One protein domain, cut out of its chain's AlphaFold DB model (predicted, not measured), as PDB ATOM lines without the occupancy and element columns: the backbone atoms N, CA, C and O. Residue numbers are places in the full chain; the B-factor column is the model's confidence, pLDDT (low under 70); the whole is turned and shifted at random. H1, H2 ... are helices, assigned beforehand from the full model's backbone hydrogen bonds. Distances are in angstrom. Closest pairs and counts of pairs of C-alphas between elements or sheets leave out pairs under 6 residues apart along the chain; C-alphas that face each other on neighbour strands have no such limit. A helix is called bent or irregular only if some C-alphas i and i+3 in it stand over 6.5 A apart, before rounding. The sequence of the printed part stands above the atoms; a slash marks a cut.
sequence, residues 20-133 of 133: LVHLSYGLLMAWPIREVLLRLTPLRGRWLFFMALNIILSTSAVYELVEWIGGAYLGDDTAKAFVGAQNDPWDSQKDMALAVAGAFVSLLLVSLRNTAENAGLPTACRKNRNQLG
ATOM      1  N   LEU A  20     198.894 115.613 210.389       94.00
ATOM      2  CA  LEU A  20     199.746 114.446 210.167       94.00
ATOM      3  C   LEU A  20     198.998 113.349 209.404       94.00
ATOM      4  O   LEU A  20     199.593 112.727 208.519       94.00
ATOM      5  N   VAL A  21     197.723 113.117 209.717       95.12
ATOM      6  CA  VAL A  21     196.864 112.167 209.002       95.12
ATOM      7  C   VAL A  21     196.702 112.596 207.549       95.12
ATOM      8  O   VAL A  21     196.969 111.778 206.674       95.12
ATOM      9  N   HIS A  22     196.389 113.859 207.264       97.19
ATOM     10  CA  HIS A  22     196.261 114.370 205.897       97.19
ATOM     11  C   HIS A  22     197.569 114.274 205.111       97.19
ATOM     12  O   HIS A  22     197.589 113.757 203.990       97.19
ATOM     13  N   LEU A  23     198.691 114.682 205.709       98.00
ATOM     14  CA  LEU A  23     200.008 114.532 205.089       98.00
ATOM     15  C   LEU A  23     200.322 113.060 204.773       98.00
ATOM     16  O   LEU A  23     200.761 112.738 203.665       98.00
ATOM     17  N   SER A  24     200.084 112.163 205.736       98.06
ATOM     18  CA  SER A  24     200.329 110.722 205.595       98.06
ATOM     19  C   SER A  24     199.397 110.095 204.562       98.06
ATOM     20  O   SER A  24     199.840 109.292 203.743       98.06
ATOM     21  N   TYR A  25     198.128 110.497 204.556       98.38
ATOM     22  CA  TYR A  25     197.130 110.106 203.573       98.38
ATOM     23  C   TYR A  25     197.620 110.434 202.162       98.38
ATOM     24  O   TYR A  25     197.733 109.536 201.328       98.38
ATOM     25  N   GLY A  26     198.020 111.685 201.924       98.19
ATOM     26  CA  GLY A  26     198.600 112.110 200.656       98.19
ATOM     27  C   GLY A  26     199.821 111.285 200.256       98.19
ATOM     28  O   GLY A  26     199.887 110.751 199.148       98.19
ATOM     29  N   LEU A  27     200.784 111.150 201.171       98.19
ATOM     30  CA  LEU A  27     202.046 110.448 200.928       98.19
ATOM     31  C   LEU A  27     201.834 108.976 200.546       98.19
ATOM     32  O   LEU A  27     202.455 108.483 199.596       98.19
ATOM     33  N   LEU A  28     200.958 108.283 201.275       97.88
ATOM     34  CA  LEU A  28     200.754 106.841 201.154       97.88
ATOM     35  C   LEU A  28     199.756 106.480 200.051       97.88
ATOM     36  O   LEU A  28     199.993 105.523 199.313       97.88
ATOM     37  N   MET A  29     198.670 107.240 199.891       98.25
ATOM     38  CA  MET A  29     197.599 106.902 198.946       98.25
ATOM     39  C   MET A  29     197.886 107.333 197.510       98.25
ATOM     40  O   MET A  29     197.330 106.748 196.575       98.25
ATOM     41  N   ALA A  30     198.797 108.285 197.297       97.69
ATOM     42  CA  ALA A  30     199.151 108.729 195.953       97.69
ATOM     43  C   ALA A  30     199.689 107.594 195.066       97.69
ATOM     44  O   ALA A  30     199.397 107.562 193.868       97.69
ATOM     45  N   TRP A  31     200.438 106.641 195.633       95.69
ATOM     46  CA  TRP A  31     200.977 105.511 194.873       95.69
ATOM     47  C   TRP A  31     199.897 104.505 194.433       95.69
ATOM     48  O   TRP A  31     199.791 104.280 193.224       95.69
ATOM     49  N   PRO A  32     199.057 103.945 195.330       97.44
ATOM     50  CA  PRO A  32     197.931 103.100 194.935       97.44
ATOM     51  C   PRO A  32     197.012 103.765 193.907       97.44
ATOM     52  O   PRO A  32     196.672 103.143 192.905       97.44
ATOM     53  N   ILE A  33     196.657 105.039 194.107       97.94
ATOM     54  CA  ILE A  33     195.791 105.777 193.176       97.94
ATOM     55  C   ILE A  33     196.451 105.898 191.804       97.94
ATOM     56  O   ILE A  33     195.817 105.618 190.785       97.94
ATOM     57  N   ARG A  34     197.735 106.270 191.759       96.81
ATOM     58  CA  ARG A  34     198.499 106.323 190.511       96.81
ATOM     59  C   ARG A  34     198.498 104.970 189.803       96.81
ATOM     60  O   ARG A  34     198.337 104.938 188.590       96.81
ATOM     61  N   GLU A  35     198.687 103.873 190.531       96.62
ATOM     62  CA  GLU A  35     198.738 102.528 189.953       96.62
ATOM     63  C   GLU A  35     197.378 102.087 189.397       96.62
ATOM     64  O   GLU A  35     197.302 101.556 188.289       96.62
ATOM     65  N   VAL A  36     196.293 102.368 190.120       97.94
ATOM     66  CA  VAL A  36     194.926 102.122 189.645       97.94
ATOM     67  C   VAL A  36     194.658 102.914 188.366       97.94
ATOM     68  O   VAL A  36     194.224 102.340 187.369       97.94
ATOM     69  N   LEU A  37     194.979 104.212 188.351       97.31
ATOM     70  CA  LEU A  37     194.822 105.046 187.161       97.31
ATOM     71  C   LEU A  37     195.670 104.537 185.993       97.31
ATOM     72  O   LEU A  37     195.188 104.494 184.864       97.31
ATOM     73  N   LEU A  38     196.908 104.116 186.250       95.81
ATOM     74  CA  LEU A  38     197.799 103.590 185.219       95.81
ATOM     75  C   LEU A  38     197.252 102.303 184.584       95.81
ATOM     76  O   LEU A  38     197.410 102.095 183.382       95.81
ATOM     77  N   ARG A  39     196.609 101.436 185.373       96.00
ATOM     78  CA  ARG A  39     196.071 100.151 184.898       96.00
ATOM     79  C   ARG A  39     194.710 100.274 184.228       96.00
ATOM     80  O   ARG A  39     194.439  99.539 183.287       96.00
ATOM     81  N   LEU A  40     193.855 101.163 184.727       97.38
ATOM     82  CA  LEU A  40     192.452 101.238 184.311       97.38
ATOM     83  C   LEU A  40     192.166 102.359 183.308       97.38
ATOM     84  O   LEU A  40     191.057 102.439 182.787       97.38
ATOM     85  N   THR A  41     193.132 103.239 183.032       96.19
ATOM     86  CA  THR A  41     192.931 104.404 182.160       96.19
ATOM     87  C   THR A  41     194.077 104.575 181.151       96.19
ATOM     88  O   THR A  41     195.191 104.079 181.361       96.19
ATOM     89  N   PRO A  42     193.862 105.327 180.054       94.94
ATOM     90  CA  PRO A  42     194.926 105.666 179.110       94.94
ATOM     91  C   PRO A  42     195.868 106.777 179.617       94.94
ATOM     92  O   PRO A  42     196.734 107.230 178.870       94.94
ATOM     93  N   LEU A  43     195.726 107.252 180.862       94.81
ATOM     94  CA  LEU A  43     196.530 108.355 181.392       94.81
ATOM     95  C   LEU A  43     198.002 107.959 181.541       94.81
ATOM     96  O   LEU A  43     198.327 106.938 182.143       94.81
ATOM     97  N   ARG A  44     198.909 108.810 181.046       93.06
ATOM     98  CA  ARG A  44     200.367 108.634 181.161       93.06
ATOM     99  C   ARG A  44     201.067 109.953 181.482       93.06
ATOM    100  O   ARG A  44     200.510 111.040 181.306       93.06
ATOM    101  N   GLY A  45     202.309 109.854 181.954       91.62
ATOM    102  CA  GLY A  45     203.188 111.000 182.198       91.62
ATOM    103  C   GLY A  45     202.551 112.083 183.078       91.62
ATOM    104  O   GLY A  45     202.042 111.799 184.162       91.62
ATOM    105  N   ARG A  46     202.573 113.333 182.598       94.00
ATOM    106  CA  ARG A  46     202.071 114.508 183.335       94.00
ATOM    107  C   ARG A  46     200.575 114.427 183.654       94.00
ATOM    108  O   ARG A  46     200.164 114.908 184.703       94.00
ATOM    109  N   TRP A  47     199.776 113.805 182.786       96.06
ATOM    110  CA  TRP A  47     198.329 113.676 182.989       96.06
ATOM    111  C   TRP A  47     197.983 112.684 184.093       96.06
ATOM    112  O   TRP A  47     197.109 112.956 184.907       96.06
ATOM    113  N   LEU A  48     198.715 111.574 184.164       96.25
ATOM    114  CA  LEU A  48     198.589 110.624 185.267       96.25
ATOM    115  C   LEU A  48     198.955 111.274 186.607       96.25
ATOM    116  O   LEU A  48     198.236 111.110 187.588       96.25
ATOM    117  N   PHE A  49     200.050 112.042 186.630       96.56
ATOM    118  CA  PHE A  49     200.482 112.793 187.810       96.56
ATOM    119  C   PHE A  49     199.413 113.797 188.261       96.56
ATOM    120  O   PHE A  49     199.019 113.806 189.424       96.56
ATOM    121  N   PHE A  50     198.907 114.610 187.330       97.62
ATOM    122  CA  PHE A  50     197.873 115.604 187.610       97.62
ATOM    123  C   PHE A  50     196.577 114.962 188.116       97.62
ATOM    124  O   PHE A  50     196.003 115.433 189.095       97.62
ATOM    125  N   MET A  51     196.129 113.872 187.490       98.25
ATOM    126  CA  MET A  51     194.890 113.209 187.891       98.25
ATOM    127  C   MET A  51     195.012 112.548 189.268       98.25
ATOM    128  O   MET A  51     194.100 112.669 190.078       98.25
ATOM    129  N   ALA A  52     196.153 111.921 189.574       98.00
ATOM    130  CA  ALA A  52     196.397 111.353 190.899       98.00
ATOM    131  C   ALA A  52     196.339 112.427 192.003       98.00
ATOM    132  O   ALA A  52     195.700 112.206 193.029       98.00
ATOM    133  N   LEU A  53     196.925 113.609 191.768       98.25
ATOM    134  CA  LEU A  53     196.815 114.740 192.699       98.25
ATOM    135  C   LEU A  53     195.374 115.228 192.871       98.25
ATOM    136  O   LEU A  53     194.967 115.517 193.992       98.25
ATOM    137  N   ASN A  54     194.598 115.305 191.786       98.38
ATOM    138  CA  ASN A  54     193.203 115.741 191.863       98.38
ATOM    139  C   ASN A  54     192.332 114.764 192.649       98.38
ATOM    140  O   ASN A  54     191.462 115.212 193.385       98.38
ATOM    141  N   ILE A  55     192.565 113.454 192.526       98.50
ATOM    142  CA  ILE A  55     191.825 112.458 193.313       98.50
ATOM    143  C   ILE A  55     192.154 112.595 194.800       98.50
ATOM    144  O   ILE A  55     191.239 112.573 195.615       98.50
ATOM    145  N   ILE A  56     193.428 112.778 195.165       98.62
ATOM    146  CA  ILE A  56     193.814 113.030 196.565       98.62
ATOM    147  C   ILE A  56     193.150 114.306 197.091       98.62
ATOM    148  O   ILE A  56     192.555 114.287 198.163       98.62
ATOM    149  N   LEU A  57     193.213 115.404 196.330       98.56
ATOM    150  CA  LEU A  57     192.586 116.664 196.722       98.56
ATOM    151  C   LEU A  57     191.071 116.510 196.888       98.56
ATOM    152  O   LEU A  57     190.521 116.955 197.887       98.56
ATOM    153  N   SER A  58     190.392 115.885 195.925       98.38
ATOM    154  CA  SER A  58     188.932 115.773 195.939       98.38
ATOM    155  C   SER A  58     188.436 114.879 197.068       98.38
ATOM    156  O   SER A  58     187.468 115.220 197.733       98.38
ATOM    157  N   THR A  59     189.112 113.765 197.329       98.12
ATOM    158  CA  THR A  59     188.759 112.865 198.435       98.12
ATOM    159  C   THR A  59     189.100 113.466 199.799       98.12
ATOM    160  O   THR A  59     188.301 113.317 200.720       98.12
ATOM    161  N   SER A  60     190.197 114.225 199.916       97.44
ATOM    162  CA  SER A  60     190.475 115.040 201.106       97.44
ATOM    163  C   SER A  60     189.390 116.098 201.311       97.44
ATOM    164  O   SER A  60     188.901 116.249 202.419       97.44
ATOM    165  N   ALA A  61     188.950 116.783 200.254       97.50
ATOM    166  CA  ALA A  61     187.869 117.765 200.344       97.50
ATOM    167  C   ALA A  61     186.533 117.126 200.752       97.50
ATOM    168  O   ALA A  61     185.776 117.712 201.517       97.50
ATOM    169  N   VAL A  62     186.236 115.919 200.262       97.19
ATOM    170  CA  VAL A  62     185.047 115.164 200.685       97.19
ATOM    171  C   VAL A  62     185.114 114.829 202.175       97.19
ATOM    172  O   VAL A  62     184.096 114.958 202.846       97.19
ATOM    173  N   TYR A  63     186.282 114.439 202.694       93.50
ATOM    174  CA  TYR A  63     186.470 114.194 204.126       93.50
ATOM    175  C   TYR A  63     186.154 115.449 204.957       93.50
ATOM    176  O   TYR A  63     185.287 115.396 205.826       93.50
ATOM    177  N   GLU A  64     186.733 116.597 204.593       93.12
ATOM    178  CA  GLU A  64     186.470 117.886 205.256       93.12
ATOM    179  C   GLU A  64     184.994 118.294 205.210       93.12
ATOM    180  O   GLU A  64     184.435 118.797 206.182       93.12
ATOM    181  N   LEU A  65     184.321 118.068 204.077       92.19
ATOM    182  CA  LEU A  65     182.891 118.351 203.954       92.19
ATOM    183  C   LEU A  65     182.058 117.458 204.878       92.19
ATOM    184  O   LEU A  65     181.069 117.926 205.442       92.19
ATOM    185  N   VAL A  66     182.442 116.191 205.047       89.69
ATOM    186  CA  VAL A  66     181.781 115.273 205.984       89.69
ATOM    187  C   VAL A  66     182.001 115.724 207.426       89.69
ATOM    188  O   VAL A  66     181.041 115.732 208.196       89.69
ATOM    189  N   GLU A  67     183.211 116.149 207.790       87.06
ATOM    190  CA  GLU A  67     183.482 116.703 209.120       87.06
ATOM    191  C   GLU A  67     182.713 118.000 209.373       87.06
ATOM    192  O   GLU A  67     182.118 118.162 210.440       87.06
ATOM    193  N   TRP A  68     182.638 118.889 208.380       85.94
ATOM    194  CA  TRP A  68     181.845 120.112 208.465       85.94
ATOM    195  C   TRP A  68     180.354 119.814 208.677       85.94
ATOM    196  O   TRP A  68     179.735 120.388 209.574       85.94
ATOM    197  N   ILE A  69     179.779 118.879 207.910       85.25
ATOM    198  CA  ILE A  69     178.384 118.442 208.081       85.25
ATOM    199  C   ILE A  69     178.191 117.809 209.466       85.25
ATOM    200  O   ILE A  69     177.239 118.145 210.170       85.25
ATOM    201  N   GLY A  70     179.093 116.922 209.890       83.31
ATOM    202  CA  GLY A  70     179.039 116.304 211.214       83.31
ATOM    203  C   GLY A  70     179.061 117.346 212.331       83.31
ATOM    204  O   GLY A  70     178.240 117.300 213.240       83.31
ATOM    205  N   GLY A  71     179.934 118.342 212.218       79.94
ATOM    206  CA  GLY A  71     180.031 119.454 213.155       79.94
ATOM    207  C   GLY A  71     178.816 120.368 213.203       79.94
ATOM    208  O   GLY A  71     178.445 120.837 214.275       79.94
ATOM    209  N   ALA A  72     178.208 120.637 212.050       79.75
ATOM    210  CA  ALA A  72     177.070 121.543 211.944       79.75
ATOM    211  C   ALA A  72     175.742 120.901 212.377       79.75
ATOM    212  O   ALA A  72     174.839 121.616 212.810       79.75
ATOM    213  N   TYR A  73     175.606 119.576 212.237       79.56
ATOM    214  CA  TYR A  73     174.312 118.893 212.366       79.56
ATOM    215  C   TYR A  73     174.259 117.783 213.429       79.56
ATOM    216  O   TYR A  73     173.159 117.337 213.762       79.56
ATOM    217  N   LEU A  74     175.387 117.328 213.989       73.56
ATOM    218  CA  LEU A  74     175.394 116.411 215.139       73.56
ATOM    219  C   LEU A  74     175.397 117.227 216.443       73.56
ATOM    220  O   LEU A  74     175.988 118.295 216.498       73.56
ATOM    221  N   GLY A  75     174.700 116.764 217.489       62.12
ATOM    222  CA  GLY A  75     174.515 117.523 218.740       62.12
ATOM    223  C   GLY A  75     175.815 117.928 219.461       62.12
ATOM    224  O   GLY A  75     176.881 117.382 219.182       62.12
ATOM    225  N   ASP A  76     175.708 118.855 220.421       64.50
ATOM    226  CA  ASP A  76     176.821 119.607 221.041       64.50
ATOM    227  C   ASP A  76     178.037 118.782 221.507       64.50
ATOM    228  O   ASP A  76     179.178 119.224 221.337       64.50
ATOM    229  N   ASP A  77     177.826 117.595 222.082       61.94
ATOM    230  CA  ASP A  77     178.923 116.744 222.567       61.94
ATOM    231  C   ASP A  77     179.623 115.982 221.429       61.94
ATOM    232  O   ASP A  77     180.838 115.774 221.465       61.94
ATOM    233  N   THR A  78     178.887 115.621 220.375       57.94
ATOM    234  CA  THR A  78     179.413 114.909 219.202       57.94
ATOM    235  C   THR A  78     180.056 115.874 218.206       57.94
ATOM    236  O   THR A  78     181.092 115.553 217.631       57.94
ATOM    237  N   ALA A  79     179.507 117.084 218.047       58.44
ATOM    238  CA  ALA A  79     180.053 118.126 217.176       58.44
ATOM    239  C   ALA A  79     181.476 118.536 217.576       58.44
ATOM    240  O   ALA A  79     182.364 118.601 216.728       58.44
ATOM    241  N   LYS A  80     181.736 118.739 218.874       57.97
ATOM    242  CA  LYS A  80     183.083 119.078 219.378       57.97
ATOM    243  C   LYS A  80     184.099 117.955 219.170       57.97
ATOM    244  O   LYS A  80     185.291 118.221 219.052       57.97
ATOM    245  N   ALA A  81     183.631 116.708 219.127       60.16
ATOM    246  CA  ALA A  81     184.456 115.545 218.834       60.16
ATOM    247  C   ALA A  81     184.631 115.288 217.326       60.16
ATOM    248  O   ALA A  81     185.516 114.521 216.954       60.16
ATOM    249  N   PHE A  82     183.830 115.909 216.459       57.59
ATOM    250  CA  PHE A  82     183.926 115.764 215.003       57.59
ATOM    251  C   PHE A  82     184.677 116.915 214.335       57.59
ATOM    252  O   PHE A  82     185.393 116.683 213.375       57.59
ATOM    253  N   VAL A  83     184.570 118.136 214.856       63.72
ATOM    254  CA  VAL A  83     185.184 119.312 214.234       63.72
ATOM    255  C   VAL A  83     186.660 119.429 214.626       63.72
ATOM    256  O   VAL A  83     186.982 119.817 215.752       63.72
ATOM    257  N   GLY A  84     187.559 119.132 213.680       59.62
ATOM    258  CA  GLY A  84     189.005 119.383 213.784       59.62
ATOM    259  C   GLY A  84     189.374 120.871 213.867       59.62
ATOM    260  O   GLY A  84     190.344 121.217 214.543       59.62
ATOM    261  N   ALA A  85     188.499 121.744 213.342       60.94
ATOM    262  CA  ALA A  85     188.765 123.163 213.107       60.94
ATOM    263  C   ALA A  85     189.232 123.968 214.327       60.94
ATOM    264  O   ALA A  85     189.983 124.913 214.162       60.94
ATOM    265  N   GLN A  86     188.818 123.648 215.560       66.88
ATOM    266  CA  GLN A  86     189.322 124.287 216.798       66.88
ATOM    267  C   GLN A  86     189.495 125.826 216.768       66.88
ATOM    268  O   GLN A  86     190.439 126.376 217.342       66.88
ATOM    269  N   ASN A  87     188.545 126.541 216.160       70.38
ATOM    270  CA  ASN A  87     188.576 127.998 215.938       70.38
ATOM    271  C   ASN A  87     189.574 128.497 214.866       70.38
ATOM    272  O   ASN A  87     189.811 129.700 214.767       70.38
ATOM    273  N   ASP A  88     190.131 127.610 214.048       78.56
ATOM    274  CA  ASP A  88     190.870 127.906 212.822       78.56
ATOM    275  C   ASP A  88     189.920 127.795 211.613       78.56
ATOM    276  O   ASP A  88     189.559 126.694 211.202       78.56
ATOM    277  N   PRO A  89     189.488 128.916 211.009       82.94
ATOM    278  CA  PRO A  89     188.603 128.879 209.843       82.94
ATOM    279  C   PRO A  89     189.294 128.347 208.577       82.94
ATOM    280  O   PRO A  89     188.620 128.132 207.573       82.94
ATOM    281  N   TRP A  90     190.622 128.183 208.611       87.75
ATOM    282  CA  TRP A  90     191.429 127.692 207.496       87.75
ATOM    283  C   TRP A  90     191.896 126.245 207.675       87.75
ATOM    284  O   TRP A  90     192.785 125.819 206.936       87.75
ATOM    285  N   ASP A  91     191.375 125.526 208.672       88.62
ATOM    286  CA  ASP A  91     191.848 124.183 209.026       88.62
ATOM    287  C   ASP A  91     191.728 123.231 207.836       88.62
ATOM    288  O   ASP A  91     192.742 122.857 207.249       88.62
ATOM    289  N   SER A  92     190.510 123.068 207.317       91.56
ATOM    290  CA  SER A  92     190.232 122.243 206.142       91.56
ATOM    291  C   SER A  92     191.103 122.592 204.933       91.56
ATOM    292  O   SER A  92     191.565 121.716 204.204       91.56
ATOM    293  N   GLN A  93     191.372 123.881 204.679       95.12
ATOM    294  CA  GLN A  93     192.248 124.293 203.579       95.12
ATOM    295  C   GLN A  93     193.702 123.875 203.813       95.12
ATOM    296  O   GLN A  93     194.379 123.487 202.857       95.12
ATOM    297  N   LYS A  94     194.194 123.951 205.052       94.69
ATOM    298  CA  LYS A  94     195.544 123.506 205.417       94.69
ATOM    299  C   LYS A  94     195.654 121.987 205.341       94.69
ATOM    300  O   LYS A  94     196.654 121.500 204.818       94.69
ATOM    301  N   ASP A  95     194.631 121.264 205.768       95.06
ATOM    302  CA  ASP A  95     194.598 119.803 205.745       95.06
ATOM    303  C   ASP A  95     194.545 119.264 204.315       95.06
ATOM    304  O   ASP A  95     195.393 118.461 203.907       95.06
ATOM    305  N   MET A  96     193.681 119.829 203.468       97.69
ATOM    306  CA  MET A  96     193.697 119.559 202.026       97.69
ATOM    307  C   MET A  96     195.052 119.894 201.383       97.69
ATOM    308  O   MET A  96     195.555 119.131 200.551       97.69
ATOM    309  N   ALA A  97     195.680 121.016 201.758       97.81
ATOM    310  CA  ALA A  97     196.990 121.395 201.230       97.81
ATOM    311  C   ALA A  97     198.095 120.415 201.655       97.81
ATOM    312  O   ALA A  97     198.957 120.076 200.840       97.81
ATOM    313  N   LEU A  98     198.062 119.921 202.895       98.06
ATOM    314  CA  LEU A  98     198.996 118.911 203.393       98.06
ATOM    315  C   LEU A  98     198.808 117.564 202.695       98.06
ATOM    316  O   LEU A  98     199.802 116.942 202.315       98.06
ATOM    317  N   ALA A  99     197.564 117.152 202.440       98.44
ATOM    318  CA  ALA A  99     197.278 115.966 201.638       98.44
ATOM    319  C   ALA A  99     197.866 116.082 200.223       98.44
ATOM    320  O   ALA A  99     198.562 115.179 199.749       98.44
ATOM    321  N   VAL A 100     197.681 117.225 199.559       98.56
ATOM    322  CA  VAL A 100     198.284 117.468 198.240       98.56
ATOM    323  C   VAL A 100     199.811 117.495 198.311       98.56
ATOM    324  O   VAL A 100     200.463 116.913 197.445       98.56
ATOM    325  N   ALA A 101     200.401 118.119 199.334       98.69
ATOM    326  CA  ALA A 101     201.850 118.174 199.508       98.69
ATOM    327  C   ALA A 101     202.461 116.775 199.694       98.69
ATOM    328  O   ALA A 101     203.436 116.436 199.016       98.69
ATOM    329  N   GLY A 102     201.859 115.935 200.542       98.31
ATOM    330  CA  GLY A 102     202.280 114.545 200.734       98.31
ATOM    331  C   GLY A 102     202.219 113.746 199.431       98.31
ATOM    332  O   GLY A 102     203.188 113.083 199.048       98.31
ATOM    333  N   ALA A 103     201.117 113.878 198.689       98.38
ATOM    334  CA  ALA A 103     200.958 113.220 197.398       98.38
ATOM    335  C   ALA A 103     201.965 113.713 196.353       98.38
ATOM    336  O   ALA A 103     202.536 112.910 195.613       98.38
ATOM    337  N   PHE A 104     202.234 115.019 196.314       98.38
ATOM    338  CA  PHE A 104     203.210 115.609 195.404       98.38
ATOM    339  C   PHE A 104     204.610 115.042 195.645       98.38
ATOM    340  O   PHE A 104     205.266 114.627 194.690       98.38
ATOM    341  N   VAL A 105     205.048 114.954 196.908       98.25
ATOM    342  CA  VAL A 105     206.337 114.346 197.275       98.25
ATOM    343  C   VAL A 105     206.397 112.887 196.821       98.25
ATOM    344  O   VAL A 105     207.350 112.498 196.144       98.25
ATOM    345  N   SER A 106     205.363 112.095 197.117       97.19
ATOM    346  CA  SER A 106     205.276 110.680 196.726       97.19
ATOM    347  C   SER A 106     205.420 110.491 195.209       97.19
ATOM    348  O   SER A 106     206.291 109.760 194.724       97.19
ATOM    349  N   LEU A 107     204.622 111.221 194.427       96.56
ATOM    350  CA  LEU A 107     204.625 111.134 192.967       96.56
ATOM    351  C   LEU A 107     205.911 111.691 192.345       96.56
ATOM    352  O   LEU A 107     206.351 111.204 191.296       96.56
ATOM    353  N   LEU A 108     206.523 112.702 192.965       96.06
ATOM    354  CA  LEU A 108     207.796 113.256 192.518       96.06
ATOM    355  C   LEU A 108     208.919 112.232 192.693       96.06
ATOM    356  O   LEU A 108     209.646 111.977 191.736       96.06
ATOM    357  N   LEU A 109     209.020 111.593 193.862       95.50
ATOM    358  CA  LEU A 109     210.013 110.545 194.126       95.50
ATOM    359  C   LEU A 109     209.905 109.398 193.117       95.50
ATOM    360  O   LEU A 109     210.906 108.960 192.549       95.50
ATOM    361  N   VAL A 110     208.680 108.973 192.817       92.69
ATOM    362  CA  VAL A 110     208.391 107.975 191.778       92.69
ATOM    363  C   VAL A 110     208.874 108.431 190.406       92.69
ATOM    364  O   VAL A 110     209.504 107.671 189.671       92.69
ATOM    365  N   SER A 111     208.578 109.676 190.040       90.62
ATOM    366  CA  SER A 111     208.942 110.222 188.732       90.62
ATOM    367  C   SER A 111     210.461 110.350 188.580       90.62
ATOM    368  O   SER A 111     211.007 110.024 187.523       90.62
ATOM    369  N   LEU A 112     211.155 110.756 189.645       91.75
ATOM    370  CA  LEU A 112     212.614 110.838 189.694       91.75
ATOM    371  C   LEU A 112     213.253 109.451 189.591       91.75
ATOM    372  O   LEU A 112     214.137 109.259 188.757       91.75
ATOM    373  N   ARG A 113     212.754 108.468 190.352       90.81
ATOM    374  CA  ARG A 113     213.201 107.071 190.264       90.81
ATOM    375  C   ARG A 113     213.051 106.532 188.842       90.81
ATOM    376  O   ARG A 113     214.017 106.035 188.271       90.81
ATOM    377  N   ASN A 114     211.874 106.697 188.241       87.25
ATOM    378  CA  ASN A 114     211.620 106.255 186.869       87.25
ATOM    379  C   ASN A 114     212.568 106.931 185.869       87.25
ATOM    380  O   ASN A 114     212.989 106.316 184.892       87.25
ATOM    381  N   THR A 115     212.906 108.203 186.084       86.69
ATOM    382  CA  THR A 115     213.835 108.936 185.215       86.69
ATOM    383  C   THR A 115     215.260 108.401 185.347       86.69
ATOM    384  O   THR A 115     215.894 108.130 184.328       86.69
ATOM    385  N   ALA A 116     215.736 108.174 186.574       87.12
ATOM    386  CA  ALA A 116     217.049 107.586 186.836       87.12
ATOM    387  C   ALA A 116     217.174 106.178 186.230       87.12
ATOM    388  O   ALA A 116     218.128 105.887 185.510       87.12
ATOM    389  N   GLU A 117     216.159 105.332 186.417       85.44
ATOM    390  CA  GLU A 117     216.107 103.997 185.813       85.44
ATOM    391  C   GLU A 117     216.051 104.044 184.278       85.44
ATOM    392  O   GLU A 117     216.468 103.101 183.609       85.44
ATOM    393  N   ASN A 118     215.488 105.099 183.683       81.94
ATOM    394  CA  ASN A 118     215.459 105.302 182.229       81.94
ATOM    395  C   ASN A 118     216.790 105.809 181.672       81.94
ATOM    396  O   ASN A 118     217.093 105.512 180.518       81.94
ATOM    397  N   ALA A 119     217.570 106.549 182.460       83.31
ATOM    398  CA  ALA A 119     218.874 107.056 182.048       83.31
ATOM    399  C   ALA A 119     219.928 105.940 181.925       83.31
ATOM    400  O   ALA A 119     220.807 106.034 181.076       83.31
ATOM    401  N   GLY A 120     219.817 104.876 182.728       79.31
ATOM    402  CA  GLY A 120     220.743 103.736 182.698       79.31
ATOM    403  C   GLY A 120     220.475 102.683 181.613       79.31
ATOM    404  O   GLY A 120     221.262 101.751 181.476       79.31
ATOM    405  N   LEU A 121     219.376 102.786 180.851       80.25
ATOM    406  CA  LEU A 121     219.014 101.791 179.834       80.25
ATOM    407  C   LEU A 121     219.477 102.183 178.418       80.25
ATOM    408  O   LEU A 121     219.299 103.336 178.018       80.25
ATOM    409  N   PRO A 122     219.937 101.214 177.595       80.25
ATOM    410  CA  PRO A 122     220.137 101.423 176.162       80.25
ATOM    411  C   PRO A 122     218.843 101.878 175.467       80.25
ATOM    412  O   PRO A 122     217.743 101.446 175.828       80.25
ATOM    413  N   THR A 123     218.962 102.691 174.413       75.19
ATOM    414  CA  THR A 123     217.835 103.344 173.712       75.19
ATOM    415  C   THR A 123     216.737 102.369 173.265       75.19
ATOM    416  O   THR A 123     215.549 102.680 173.374       75.19
ATOM    417  N   ALA A 124     217.114 101.163 172.822       75.62
ATOM    418  CA  ALA A 124     216.175 100.112 172.420       75.62
ATOM    419  C   ALA A 124     215.344  99.565 173.600       75.62
ATOM    420  O   ALA A 124     214.137  99.364 173.471       75.62
ATOM    421  N   CYS A 125     215.962  99.391 174.773       73.19
ATOM    422  CA  CYS A 125     215.305  98.874 175.976       73.19
ATOM    423  C   CYS A 125     214.358  99.921 176.597       73.19
ATOM    424  O   CYS A 125     213.241  99.602 177.008       73.19
ATOM    425  N   ARG A 126     214.751 101.203 176.559       70.44
ATOM    426  CA  ARG A 126     213.916 102.337 176.993       70.44
ATOM    427  C   ARG A 126     212.629 102.479 176.171       70.44
ATOM    428  O   ARG A 126     211.566 102.716 176.742       70.44
ATOM    429  N   LYS A 127     212.709 102.321 174.842       66.12
ATOM    430  CA  LYS A 127     211.540 102.420 173.947       66.12
ATOM    431  C   LYS A 127     210.516 101.317 174.227       66.12
ATOM    432  O   LYS A 127     209.327 101.609 174.251       66.12
ATOM    433  N   ASN A 128     210.973 100.092 174.489       68.94
ATOM    434  CA  ASN A 128     210.095  98.957 174.784       68.94
ATOM    435  C   ASN A 128     209.385  99.115 176.146       68.94
ATOM    436  O   ASN A 128     208.179  98.921 176.252       68.94
ATOM    437  N   ARG A 129     210.099  99.588 177.180       70.38
ATOM    438  CA  ARG A 129     209.509  99.831 178.510       70.38
ATOM    439  C   ARG A 129     208.412 100.899 178.503       70.38
ATOM    440  O   ARG A 129     207.400 100.722 179.166       70.38
ATOM    441  N   ASN A 130     208.581 101.974 177.736       65.12
ATOM    442  CA  ASN A 130     207.572 103.032 177.628       65.12
ATOM    443  C   ASN A 130     206.308 102.613 176.852       65.12
ATOM    444  O   ASN A 130     205.343 103.367 176.861       65.12
ATOM    445  N   GLN A 131     206.320 101.472 176.154       59.03
ATOM    446  CA  GLN A 131     205.134 100.924 175.481       59.03
ATOM    447  C   GLN A 131     204.382  99.893 176.333       59.03
ATOM    448  O   GLN A 131     203.208  99.640 176.085       59.03
ATOM    449  N   LEU A 132     205.052  99.309 177.331       56.84
ATOM    450  CA  LEU A 132     204.472  98.377 178.305       56.84
ATOM    451  C   LEU A 132     203.951  99.083 179.570       56.84
ATOM    452  O   LEU A 132     203.185  98.497 180.333       56.84
ATOM    453  N   GLY A 133     204.426 100.307 179.808       54.47
ATOM    454  CA  GLY A 133     204.093 101.169 180.944       54.47
ATOM    455  C   GLY A 133     203.205 102.332 180.566       54.47
ATOM    456  O   GLY A 133     202.844 103.079 181.496       54.47
TER     457      GLY A 133
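Overview. This is residues 20 to 133 of the 133 residues of the protein "Putative membrane protein (DUF2238)" of Pseudomonas sp. GM78 (UniProt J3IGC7). The model is a long, loose rod: two long helices, H2 and H4, run opposite ways side by side but shifted along each other, and H1 crosses both near the middle of the length. Short H3 folds back on H2 at one end of the rod, and short H5 lies beyond the end of H4 at the other. The printed part has 114 residues with five named helices, H1 to H5 in order along the chain, and no named strand; the class is all helix. It is loose, with a radius of gyration of the C-alphas of 18.6 A, and spans 65 by 23 by 16 A.

Along the chain. H1 is residues 20 to 40, 29.9 A from first to last C-alpha, beginning with C-alpha 20 at (199.746, 114.446, 210.167). H1 has a kink of 33 degrees near residue 31; it is neither bent nor irregular, but only just: C-alphas 28 and 31 are 6.4 A apart. H2, residues 45 to 73, is 42.5 A long and ends with C-alpha 73 at (174.312, 118.893, 212.366). H3 is residues 76 to 82, 10.1 A. H4, residues 91 to 119, is 41.9 A long. H5, residues 123 to 132, is 15.0 A long and ends with C-alpha 132 at (204.472, 98.377, 178.305).

Arrangement. H2 is the hub, touching H1, H3 and H4. H1 touches residues 48 to 60 of H2 at a steep tilt of 48 degrees, opposite ways; the closest C-alphas, of Arg 34 and Ala 52, are 5.5 A apart. H2 and H4 touch at a shallow tilt of 19 degrees, opposite ways, closest at the C-alphas of Ser 60 and Met 96, 5.6 A. H1, with residues 22 to 31 alone, touches residues 95 to 107 of H4 at a steep tilt of 50 degrees, the same way; the C-alphas of Leu 27 and Gly 102 come closest, at 4.1 A. H2, with residues 67 to 73 alone, touches H3, and the two form a helical hairpin at a shallow tilt of 14 degrees; their closest C-alphas, of Gly 71 and Ala 79, are 4.2 A apart. H4 and H5 are close but not clearly touching: the C-alphas of Asn 118 and Arg 126 are 6.2 A apart. H3 is apart from H1, H4 and H5. Every O i to N i+4 pair is within hydrogen-bond range in H2 and H4, against 15 of 17 in H1, 5 of 6 in H5 and 1 of 3 in H3, where 2 of 4 O i to N i+3 pairs are.

Size, cuts and confidence. The two C-alphas farthest apart, of Asp 76 and Ala 124, are 65.5 A apart. The printed part has no cut and no long link; H3 to H4 is short, the others tight. The mean pLDDT of the printed part is 87.1, with residues 75 to 86, 127 to 128 and 130 to 133 under 70.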